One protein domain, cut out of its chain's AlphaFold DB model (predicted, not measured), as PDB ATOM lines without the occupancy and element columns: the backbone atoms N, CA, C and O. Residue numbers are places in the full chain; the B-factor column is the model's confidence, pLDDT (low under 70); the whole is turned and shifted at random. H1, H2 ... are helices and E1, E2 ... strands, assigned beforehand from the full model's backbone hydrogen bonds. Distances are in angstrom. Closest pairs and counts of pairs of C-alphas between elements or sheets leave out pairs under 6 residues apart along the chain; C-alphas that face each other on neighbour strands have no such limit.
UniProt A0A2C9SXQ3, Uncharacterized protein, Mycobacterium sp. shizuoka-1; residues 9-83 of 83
ATOM      1  N   VAL A   9       3.834  25.760  14.277       83.12
ATOM      2  CA  VAL A   9       4.359  26.074  15.607       83.12
ATOM      3  C   VAL A   9       4.589  24.764  16.342       83.12
ATOM      4  O   VAL A   9       3.651  23.999  16.561       83.12
ATOM      5  N   SER A  10       5.833  24.522  16.734       84.19
ATOM      6  CA  SER A  10       6.223  23.392  17.576       84.19
ATOM      7  C   SER A  10       6.639  23.901  18.948       84.19
ATOM      8  O   SER A  10       7.287  24.942  19.050       84.19
ATOM      9  N   ALA A  11       6.269  23.168  19.998       83.81
ATOM     10  CA  ALA A  11       6.655  23.459  21.372       83.81
ATOM     11  C   ALA A  11       7.510  22.325  21.926       83.81
ATOM     12  O   ALA A  11       7.086  21.169  21.921       83.81
ATOM     13  N   GLU A  12       8.682  22.669  22.443       82.12
ATOM     14  CA  GLU A  12       9.620  21.725  23.038       82.12
ATOM     15  C   GLU A  12       9.915  22.140  24.479       82.12
ATOM     16  O   GLU A  12      10.066  23.326  24.795       82.12
ATOM     17  N   ALA A  13       9.942  21.162  25.386       73.81
ATOM     18  CA  ALA A  13      10.350  21.420  26.758       73.81
ATOM     19  C   ALA A  13      11.844  21.789  26.758       73.81
ATOM     20  O   ALA A  13      12.631  21.121  26.082       73.81
ATOM     21  N   PRO A  14      12.267  22.834  27.483       66.56
ATOM     22  CA  PRO A  14      13.683  23.167  27.579       66.56
ATOM     23  C   PRO A  14      14.480  21.992  28.145       66.56
ATOM     24  O   PRO A  14      14.048  21.353  29.095       66.56
ATOM     25  N   ASN A  15      15.692  21.748  27.648       60.56
ATOM     26  CA  ASN A  15      16.537  20.663  28.172       60.56
ATOM     27  C   ASN A  15      16.890  20.810  29.670       60.56
ATOM     28  O   ASN A  15      17.311  19.847  30.303       60.56
ATOM     29  N   TYR A  16      16.739  22.009  30.241       57.72
ATOM     30  CA  TYR A  16      16.953  22.297  31.666       57.72
ATOM     31  C   TYR A  16      15.655  22.314  32.492       57.72
ATOM     32  O   TYR A  16      15.693  22.532  33.702       57.72
ATOM     33  N   ALA A  17      14.505  22.135  31.845       51.56
ATOM     34  CA  ALA A  17      13.205  22.113  32.483       51.56
ATOM     35  C   ALA A  17      12.898  20.695  32.970       51.56
ATOM     36  O   ALA A  17      12.454  19.850  32.197       51.56
ATOM     37  N   THR A  18      13.090  20.434  34.263       47.88
ATOM     38  CA  THR A  18      12.472  19.270  34.908       47.88
ATOM     39  C   THR A  18      10.957  19.337  34.683       47.88
ATOM     40  O   THR A  18      10.383  20.434  34.684       47.88
ATOM     41  N   ASP A  19      10.334  18.180  34.452       44.09
ATOM     42  CA  ASP A  19       8.888  18.011  34.275       44.09
ATOM     43  C   ASP A  19       8.121  18.918  35.264       44.09
ATOM     44  O   ASP A  19       8.305  18.812  36.479       44.09
ATOM     45  N   GLY A  20       7.380  19.907  34.749       48.72
ATOM     46  CA  GLY A  20       6.742  20.959  35.562       48.72
ATOM     47  C   GLY A  20       7.178  22.402  35.277       48.72
ATOM     48  O   GLY A  20       6.694  23.332  35.929       48.72
ATOM     49  N   SER A  21       8.051  22.640  34.296       58.81
ATOM     50  CA  SER A  21       8.338  24.013  33.872       58.81
ATOM     51  C   SER A  21       7.096  24.681  33.295       58.81
ATOM     52  O   SER A  21       6.436  24.152  32.407       58.81
ATOM     53  N   ARG A  22       6.797  25.889  33.782       68.69
ATOM     54  CA  ARG A  22       5.642  26.695  33.357       68.69
ATOM     55  C   ARG A  22       5.735  27.173  31.902       68.69
ATOM     56  O   ARG A  22       4.954  28.033  31.526       68.69
ATOM     57  N   GLY A  23       6.673  26.685  31.090       80.31
ATOM     58  CA  GLY A  23       6.888  27.172  29.734       80.31
ATOM     59  C   GLY A  23       7.648  26.222  28.816       80.31
ATOM     60  O   GLY A  23       8.331  25.306  29.268       80.31
ATOM     61  N   TYR A  24       7.520  26.490  27.519       85.56
ATOM     62  CA  TYR A  24       8.100  25.745  26.407       85.56
ATOM     63  C   TYR A  24       8.853  26.696  25.478       85.56
ATOM     64  O   TYR A  24       8.481  27.865  25.324       85.56
ATOM     65  N   GLN A  25       9.892  26.182  24.830       88.25
ATOM     66  CA  GLN A  25      10.508  26.864  23.704       88.25
ATOM     67  C   GLN A  25       9.645  26.627  22.462       88.25
ATOM     68  O   GLN A  25       9.210  25.507  22.202       88.25
ATOM     69  N   LEU A  26       9.383  27.692  21.712       87.69
ATOM     70  CA  LEU A  26       8.645  27.641  20.459       87.69
ATOM     71  C   LEU A  26       9.603  27.654  19.274       87.69
ATOM     72  O   LEU A  26      10.531  28.465  19.227       87.69
ATOM     73  N   THR A  27       9.297  26.830  18.281       88.75
ATOM     74  CA  THR A  27       9.900  26.880  16.951       88.75
ATOM     75  C   THR A  27       8.792  27.135  15.941       88.75
ATOM     76  O   THR A  27       7.877  26.328  15.791       88.75
ATOM     77  N   ILE A  28       8.869  28.275  15.264       87.00
ATOM     78  CA  ILE A  28       7.919  28.713  14.247       87.00
ATOM     79  C   ILE A  28       8.585  28.563  12.884       87.00
ATOM     80  O   ILE A  28       9.670  29.105  12.660       87.00
ATOM     81  N   THR A  29       7.932  27.844  11.978       85.81
ATOM     82  CA  THR A  29       8.415  27.639  10.608       85.81
ATOM     83  C   THR A  29       7.384  28.164   9.620       85.81
ATOM     84  O   THR A  29       6.264  27.671   9.577       85.81
ATOM     85  N   ASP A  30       7.769  29.160   8.823       83.12
ATOM     86  CA  ASP A  30       6.944  29.793   7.788       83.12
ATOM     87  C   ASP A  30       7.684  29.700   6.443       83.12
ATOM     88  O   ASP A  30       8.488  30.564   6.072       83.12
ATOM     89  N   GLY A  31       7.500  28.576   5.746       80.31
ATOM     90  CA  GLY A  31       8.286  28.238   4.558       80.31
ATOM     91  C   GLY A  31       9.789  28.124   4.883       80.31
ATOM     92  O   GLY A  31      10.145  27.323   5.744       80.31
ATOM     93  N   PRO A  32      10.686  28.893   4.228       78.50
ATOM     94  CA  PRO A  32      12.126  28.872   4.511       78.50
ATOM     95  C   PRO A  32      12.528  29.704   5.740       78.50
ATOM     96  O   PRO A  32      13.709  29.758   6.088       78.50
ATOM     97  N   ARG A  33      11.589  30.429   6.364       80.62
ATOM     98  CA  ARG A  33      11.871  31.264   7.534       80.62
ATOM     99  C   ARG A  33      11.635  30.463   8.804       80.62
ATOM    100  O   ARG A  33      10.550  29.928   9.010       80.62
ATOM    101  N   HIS A  34      12.634  30.472   9.678       83.31
ATOM    102  CA  HIS A  34      12.536  29.912  11.018       83.31
ATOM    103  C   HIS A  34      12.675  31.028  12.046       83.31
ATOM    104  O   HIS A  34      13.513  31.921  11.916       83.31
ATOM    105  N   THR A  35      11.833  30.991  13.064       87.50
ATOM    106  CA  THR A  35      11.879  31.919  14.189       87.50
ATOM    107  C   THR A  35      11.659  31.145  15.470       87.50
ATOM    108  O   THR A  35      10.841  30.230  15.525       87.50
ATOM    109  N   THR A  36      12.394  31.514  16.507       87.62
ATOM    110  CA  THR A  36      12.243  30.923  17.829       87.62
ATOM    111  C   THR A  36      11.499  31.870  18.755       87.62
ATOM    112  O   THR A  36      11.491  33.094  18.588       87.62
ATOM    113  N   GLY A  37      10.843  31.285  19.741       88.75
ATOM    114  CA  GLY A  37      10.119  32.013  20.761       88.75
ATOM    115  C   GLY A  37      10.089  31.245  22.067       88.75
ATOM    116  O   GLY A  37      10.633  30.151  22.193       88.75
ATOM    117  N   TRP A  38       9.413  31.832  23.036       88.56
ATOM    118  CA  TRP A  38       9.117  31.212  24.310       88.56
ATOM    119  C   TRP A  38       7.647  31.384  24.609       88.56
ATOM    120  O   TRP A  38       7.070  32.430  24.324       88.56
ATOM    121  N   ILE A  39       7.053  30.374  25.219       88.19
ATOM    122  CA  ILE A  39       5.704  30.444  25.752       88.19
ATOM    123  C   ILE A  39       5.719  29.997  27.200       88.19
ATOM    124  O   ILE A  39       6.422  29.051  27.545       88.19
ATOM    125  N   ARG A  40       4.986  30.685  28.067       87.75
ATOM    126  CA  ARG A  40       4.883  30.328  29.479       87.75
ATOM    127  C   ARG A  40       3.566  30.766  30.090       87.75
ATOM    128  O   ARG A  40       2.970  31.741  29.651       87.75
ATOM    129  N   ILE A  41       3.161  30.086  31.147       87.50
ATOM    130  CA  ILE A  41       2.121  30.542  32.059       87.50
ATOM    131  C   ILE A  41       2.705  31.682  32.899       87.50
ATOM    132  O   ILE A  41       3.828  31.578  33.403       87.50
ATOM    133  N   GLY A  42       1.956  32.773  33.017       84.81
ATOM    134  CA  GLY A  42       2.260  33.893  33.890       84.81
ATOM    135  C   GLY A  42       2.225  33.505  35.366       84.81
ATOM    136  O   GLY A  42       1.824  32.403  35.749       84.81
ATOM    137  N   ASP A  43       2.657  34.429  36.216       84.06
ATOM    138  CA  ASP A  43       2.671  34.232  37.667       84.06
ATOM    139  C   ASP A  43       1.272  34.031  38.266       84.06
ATOM    140  O   ASP A  43       1.148  33.415  39.323       84.06
ATOM    141  N   ASP A  44       0.224  34.463  37.560       83.44
ATOM    142  CA  ASP A  44      -1.177  34.226  37.909       83.44
ATOM    143  C   ASP A  44      -1.612  32.757  37.747       83.44
ATOM    144  O   ASP A  44      -2.679  32.383  38.222       83.44
ATOM    145  N   GLY A  45      -0.798  31.912  37.104       83.38
ATOM    146  CA  GLY A  45      -1.062  30.478  36.964       83.38
ATOM    147  C   GLY A  45      -2.086  30.111  35.886       83.38
ATOM    148  O   GLY A  45      -2.268  28.921  35.627       83.38
ATOM    149  N   HIS A  46      -2.693  31.098  35.221       86.12
ATOM    150  CA  HIS A  46      -3.742  30.884  34.223       86.12
ATOM    151  C   HIS A  46      -3.399  31.477  32.859       86.12
ATOM    152  O   HIS A  46      -3.592  30.829  31.834       86.12
ATOM    153  N   THR A  47      -2.875  32.696  32.816       89.75
ATOM    154  CA  THR A  47      -2.637  33.438  31.578       89.75
ATOM    155  C   THR A  47      -1.388  32.920  30.887       89.75
ATOM    156  O   THR A  47      -0.318  32.845  31.482       89.75
ATOM    157  N   VAL A  48      -1.497  32.581  29.608       89.38
ATOM    158  CA  VAL A  48      -0.375  32.129  28.793       89.38
ATOM    159  C   VAL A  48       0.183  33.309  28.016       89.38
ATOM    160  O   VAL A  48      -0.524  33.957  27.245       89.38
ATOM    161  N   TYR A  49       1.472  33.560  28.198       88.81
ATOM    162  CA  TYR A  49       2.231  34.583  27.500       88.81
ATOM    163  C   TYR A  49       3.214  33.949  26.527       88.81
ATOM    164  O   TYR A  49       3.865  32.962  26.866       88.81
ATOM    165  N   CYS A  50       3.401  34.560  25.361       89.38
ATOM    166  CA  CYS A  50       4.485  34.214  24.452       89.38
ATOM    167  C   CYS A  50       5.378  35.415  24.127       89.38
ATOM    168  O   CYS A  50       4.954  36.568  24.183       89.38
ATOM    169  N   THR A  51       6.615  35.132  23.747       88.69
ATOM    170  CA  THR A  51       7.545  36.054  23.092       88.69
ATOM    171  C   THR A  51       8.097  35.358  21.859       88.69
ATOM    172  O   THR A  51       8.380  34.163  21.888       88.69
ATOM    173  N   ILE A  52       8.228  36.091  20.762       87.12
ATOM    174  CA  ILE A  52       8.712  35.580  19.481       87.12
ATOM    175  C   ILE A  52       9.848  36.498  19.043       87.12
ATOM    176  O   ILE A  52       9.684  37.714  19.059       87.12
ATOM    177  N   ASN A  53      11.007  35.941  18.688       85.25
ATOM    178  CA  ASN A  53      12.168  36.705  18.217       85.25
ATOM    179  C   ASN A  53      12.598  37.866  19.150       85.25
ATOM    180  O   ASN A  53      12.996  38.934  18.691       85.25
ATOM    181  N   GLY A  54      12.460  37.695  20.470       77.00
ATOM    182  CA  GLY A  54      12.797  38.734  21.454       77.00
ATOM    183  C   GLY A  54      11.781  39.880  21.565       77.00
ATOM    184  O   GLY A  54      12.050  40.863  22.256       77.00
ATOM    185  N   ALA A  55      10.612  39.768  20.926       84.06
ATOM    186  CA  ALA A  55       9.508  40.702  21.115       84.06
ATOM    187  C   ALA A  55       9.019  40.714  22.582       84.06
ATOM    188  O   ALA A  55       9.212  39.738  23.312       84.06
ATOM    189  N   PRO A  56       8.346  41.783  23.042       86.94
ATOM    190  CA  PRO A  56       7.746  41.809  24.373       86.94
ATOM    191  C   PRO A  56       6.802  40.623  24.602       86.94
ATOM    192  O   PRO A  56       6.124  40.180  23.676       86.94
ATOM    193  N   TRP A  57       6.731  40.138  25.844       87.31
ATOM    194  CA  TRP A  57       5.775  39.099  26.229       87.31
ATOM    195  C   TRP A  57       4.340  39.581  26.008       87.31
ATOM    196  O   TRP A  57       3.964  40.657  26.478       87.31
ATOM    197  N   ARG A  58       3.534  38.777  25.317       87.19
ATOM    198  CA  ARG A  58       2.132  39.078  25.003       87.19
ATOM    199  C   ARG A  58       1.224  37.923  25.409       87.19
ATOM    200  O   ARG A  58       1.631  36.775  25.245       87.19
ATOM    201  N   PRO A  59       0.022  38.204  25.931       90.06
ATOM    202  CA  PRO A  59      -0.943  37.164  26.254       90.06
ATOM    203  C   PRO A  59      -1.503  36.549  24.966       90.06
ATOM    204  O   PRO A  59      -1.878  37.275  24.049       90.06
ATOM    205  N   VAL A  60      -1.563  35.220  24.908       88.38
ATOM    206  CA  VAL A  60      -2.084  34.450  23.758       88.38
ATOM    207  C   VAL A  60      -3.263  33.552  24.115       88.38
ATOM    208  O   VAL A  60      -3.877  32.951  23.238       88.38
ATOM    209  N   GLY A  61      -3.593  33.452  25.400       88.50
ATOM    210  CA  GLY A  61      -4.724  32.677  25.886       88.50
ATOM    211  C   GLY A  61      -4.602  32.384  27.373       88.50
ATOM    212  O   GLY A  61      -3.788  32.985  28.074       88.50
ATOM    213  N   SER A  62      -5.401  31.435  27.846       89.31
ATOM    214  CA  SER A  62      -5.392  30.976  29.232       89.31
ATOM    215  C   SER A  62      -5.527  29.455  29.314       89.31
ATOM    216  O   SER A  62      -6.097  28.818  28.427       89.31
ATOM    217  N   VAL A  63      -4.995  28.876  30.387       85.75
ATOM    218  CA  VAL A  63      -5.049  27.446  30.708       85.75
ATOM    219  C   VAL A  63      -5.595  27.235  32.118       85.75
ATOM    220  O   VAL A  63      -5.282  27.985  33.039       85.75
ATOM    221  N   ASP A  64      -6.375  26.172  32.305       81.56
ATOM    222  CA  ASP A  64      -6.905  25.795  33.625       81.56
ATOM    223  C   ASP A  64      -6.013  24.801  34.378       81.56
ATOM    224  O   ASP A  64      -6.016  24.763  35.605       81.56
ATOM    225  N   LYS A  65      -5.278  23.947  33.654       72.44
ATOM    226  CA  LYS A  65      -4.568  22.786  34.233       72.44
ATOM    227  C   LYS A  65      -3.095  22.687  33.844       72.44
ATOM    228  O   LYS A  65      -2.469  21.655  34.064       72.44
ATOM    229  N   GLY A  66      -2.546  23.758  33.280       75.44
ATOM    230  CA  GLY A  66      -1.173  23.804  32.798       75.44
ATOM    231  C   GLY A  66      -1.074  23.901  31.280       75.44
ATOM    232  O   GLY A  66      -2.019  23.643  30.534       75.44
ATOM    233  N   LEU A  67       0.104  24.315  30.836       81.88
ATOM    234  CA  LEU A  67       0.449  24.490  29.439       81.88
ATOM    235  C   LEU A  67       0.978  23.161  28.910       81.88
ATOM    236  O   LEU A  67       1.777  22.512  29.576       81.88
ATOM    237  N   THR A  68       0.533  22.751  27.727       83.31
ATOM    238  CA  THR A  68       0.978  21.511  27.079       83.31
ATOM    239  C   THR A  68       1.302  21.776  25.612       83.31
ATOM    240  O   THR A  68       0.725  22.698  25.027       83.31
ATOM    241  N   PRO A  69       2.149  20.958  24.963       80.44
ATOM    242  CA  PRO A  69       2.408  21.087  23.528       80.44
ATOM    243  C   PRO A  69       1.131  20.987  22.678       80.44
ATOM    244  O   PRO A  69       0.990  21.694  21.683       80.44
ATOM    245  N   ALA A  70       0.161  20.169  23.103       82.50
ATOM    246  CA  ALA A  70      -1.140  20.058  22.445       82.50
ATOM    247  C   ALA A  70      -1.948  21.365  22.521       82.50
ATOM    248  O   ALA A  70      -2.566  21.764  21.537       82.50
ATOM    249  N   TRP A  71      -1.910  22.067  23.660       86.56
ATOM    250  CA  TRP A  71      -2.535  23.386  23.781       86.56
ATOM    251  C   TRP A  71      -1.893  24.400  22.829       86.56
ATOM    252  O   TRP A  71      -2.614  25.148  22.169       86.56
ATOM    253  N   VAL A  72      -0.557  24.382  22.719       84.25
ATOM    254  CA  VAL A  72       0.194  25.265  21.810       84.25
ATOM    255  C   VAL A  72      -0.205  25.026  20.360       84.25
ATOM    256  O   VAL A  72      -0.449  25.989  19.644       84.25
ATOM    257  N   ALA A  73      -0.324  23.766  19.937       82.88
ATOM    258  CA  ALA A  73      -0.763  23.434  18.584       82.88
ATOM    259  C   ALA A  73      -2.177  23.970  18.292       82.88
ATOM    260  O   ALA A  73      -2.413  24.541  17.229       82.88
ATOM    261  N   THR A  74      -3.101  23.863  19.252       84.56
ATOM    262  CA  THR A  74      -4.467  24.405  19.125       84.56
ATOM    263  C   THR A  74      -4.499  25.938  19.094       84.56
ATOM    264  O   THR A  74      -5.354  26.513  18.428       84.56
ATOM    265  N   HIS A  75      -3.562  26.610  19.774       85.25
ATOM    266  CA  HIS A  75      -3.452  28.078  19.823       85.25
ATOM    267  C   HIS A  75      -2.381  28.641  18.876       85.25
ATOM    268  O   HIS A  75      -2.004  29.810  18.985       85.25
ATOM    269  N   ALA A  76      -1.900  27.832  17.927       81.50
ATOM    270  CA  ALA A  76      -0.843  28.218  17.000       81.50
ATOM    271  C   ALA A  76      -1.215  29.473  16.198       81.50
ATOM    272  O   ALA A  76      -0.371  30.344  16.021       81.50
ATOM    273  N   ASP A  77      -2.477  29.609  15.782       79.38
ATOM    274  CA  ASP A  77      -2.939  30.778  15.026       79.38
ATOM    275  C   ASP A  77      -2.817  32.078  15.835       79.38
ATOM    276  O   ASP A  77      -2.267  33.057  15.339       79.38
ATOM    277  N   ALA A  78      -3.216  32.065  17.114       80.62
ATOM    278  CA  ALA A  78      -3.071  33.218  18.002       80.62
ATOM    279  C   ALA A  78      -1.592  33.595  18.187       80.62
ATOM    280  O   ALA A  78      -1.223  34.762  18.098       80.62
ATOM    281  N   ILE A  79      -0.723  32.601  18.372       81.94
ATOM    282  CA  ILE A  79       0.727  32.810  18.491       81.94
ATOM    283  C   ILE A  79       1.295  33.422  17.199       81.94
ATOM    284  O   ILE A  79       2.089  34.359  17.255       81.94
ATOM    285  N   LEU A  80       0.865  32.932  16.033       78.31
ATOM    286  CA  LEU A  80       1.329  33.389  14.720       78.31
ATOM    287  C   LEU A  80       0.804  34.778  14.337       78.31
ATOM    288  O   LEU A  80       1.544  35.549  13.728       78.31
ATOM    289  N   HIS A  81      -0.438  35.115  14.691       70.62
ATOM    290  CA  HIS A  81      -1.038  36.432  14.436       70.62
ATOM    291  C   HIS A  81      -0.432  37.551  15.292       70.62
ATOM    292  O   HIS A  81      -0.630  38.728  14.993       70.62
ATOM    293  N   HIS A  82       0.320  37.202  16.336       64.56
ATOM    294  CA  HIS A  82       0.986  38.151  17.225       64.56
ATOM    295  C   HIS A  82       2.481  38.365  16.911       64.56
ATOM    296  O   HIS A  82       3.180  38.969  17.731       64.56
ATOM    297  N   ARG A  83       2.951  37.901  15.739       56.88
ATOM    298  CA  ARG A  83       4.302  38.158  15.203       56.88
ATOM    299  C   ARG A  83       4.504  39.591  14.710       56.88
ATOM    300  O   ARG A  83       3.545  40.173  14.159       56.88
TER     301      ARG A  83
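What this domain is: This is residues 9 to 83 of the 83 residues of an uncharacterized protein of Mycobacterium sp. shizuoka-1 (UniProt A0A2C9SXQ3). A five-stranded antiparallel sheet, curled like part of a barrel, wraps round the short helix H2, and a second short helix, H1, packs on the edge strand E1 on the same hollow face of the sheet. The long hairpin of E2 and E3 reaches out at one end of the longest axis, and the turn between E3 and E4 lies at the other. The printed part has 75 residues, with five named strands and then two named helices along the chain, E1 E2 E3 E4 E5 H1 H2. The sheet's order is E1 - E2 - E3 - E4 - E5, and the class is mixed, helices and strands. The whole is compact, with a radius of gyration of the C-alphas of 11.5 A and spans of 34 by 24 by 22 A.

How they stand to each other: The strands E1, residues 9 to 12, E2, residues 23 to 30, E3, residues 33 to 41, E4, residues 47 to 52, and E5, residues 58 to 62, form a meander, each strand the antiparallel neighbour of the one before. E1 and E2 form a hairpin at 146 degrees, with N 10 and O 27 within hydrogen-bond range at 2.9 A. The hairpin of E2 and E3 has N 26 and O 37 at 2.8 A. In the hairpin of E3 and E4, N 38 and O 51 are 2.8 A apart. The hairpin of E4 and E5, at 142 degrees, has N 48 and O 61 at 2.8 A. The sheet is strongly twisted, and its edge strands E1 and E5 are apart. H1, residues 69 to 74, and H2, residues 76 to 81, are on the same face of the sheet, in two layers, helices on one face of a sheet. H1 has a height over the sheet of 6.3 A and lies over none of the strands; its closest C-alpha pair with E1 is Ala 11 and Pro 69, 5.3 A. The sheet curls round H2, whose closest C-alphas to E5 and E1 are Val 60 and Ala 78, 6.0 A, and Val 9 and Ala 76, 5.8 A. H1 and H2 meet only through their link. In both helices every O i to N i+4 pair is within hydrogen-bond range.

Where its parts are: E1 begins at C-alpha 9, (4.359, 26.074, 15.607). E2 is 22.1 A long from first to last C-alpha, E3 26.4 A and E4 16.7 A. E3 ends at C-alpha 41, (2.121, 30.542, 32.059). H2 ends at C-alpha 81, (-1.038, 36.432, 14.436).

The domain as a whole: The C-alphas of Pro 32 and Asp 44, the two farthest apart, are 36.3 A apart. The printed part has no cut and ends at Arg 83, the chain's last residue. No link is long. The mean pLDDT of the printed part is 80.2, and residues 14 to 22 and 82 to 83 are under 70.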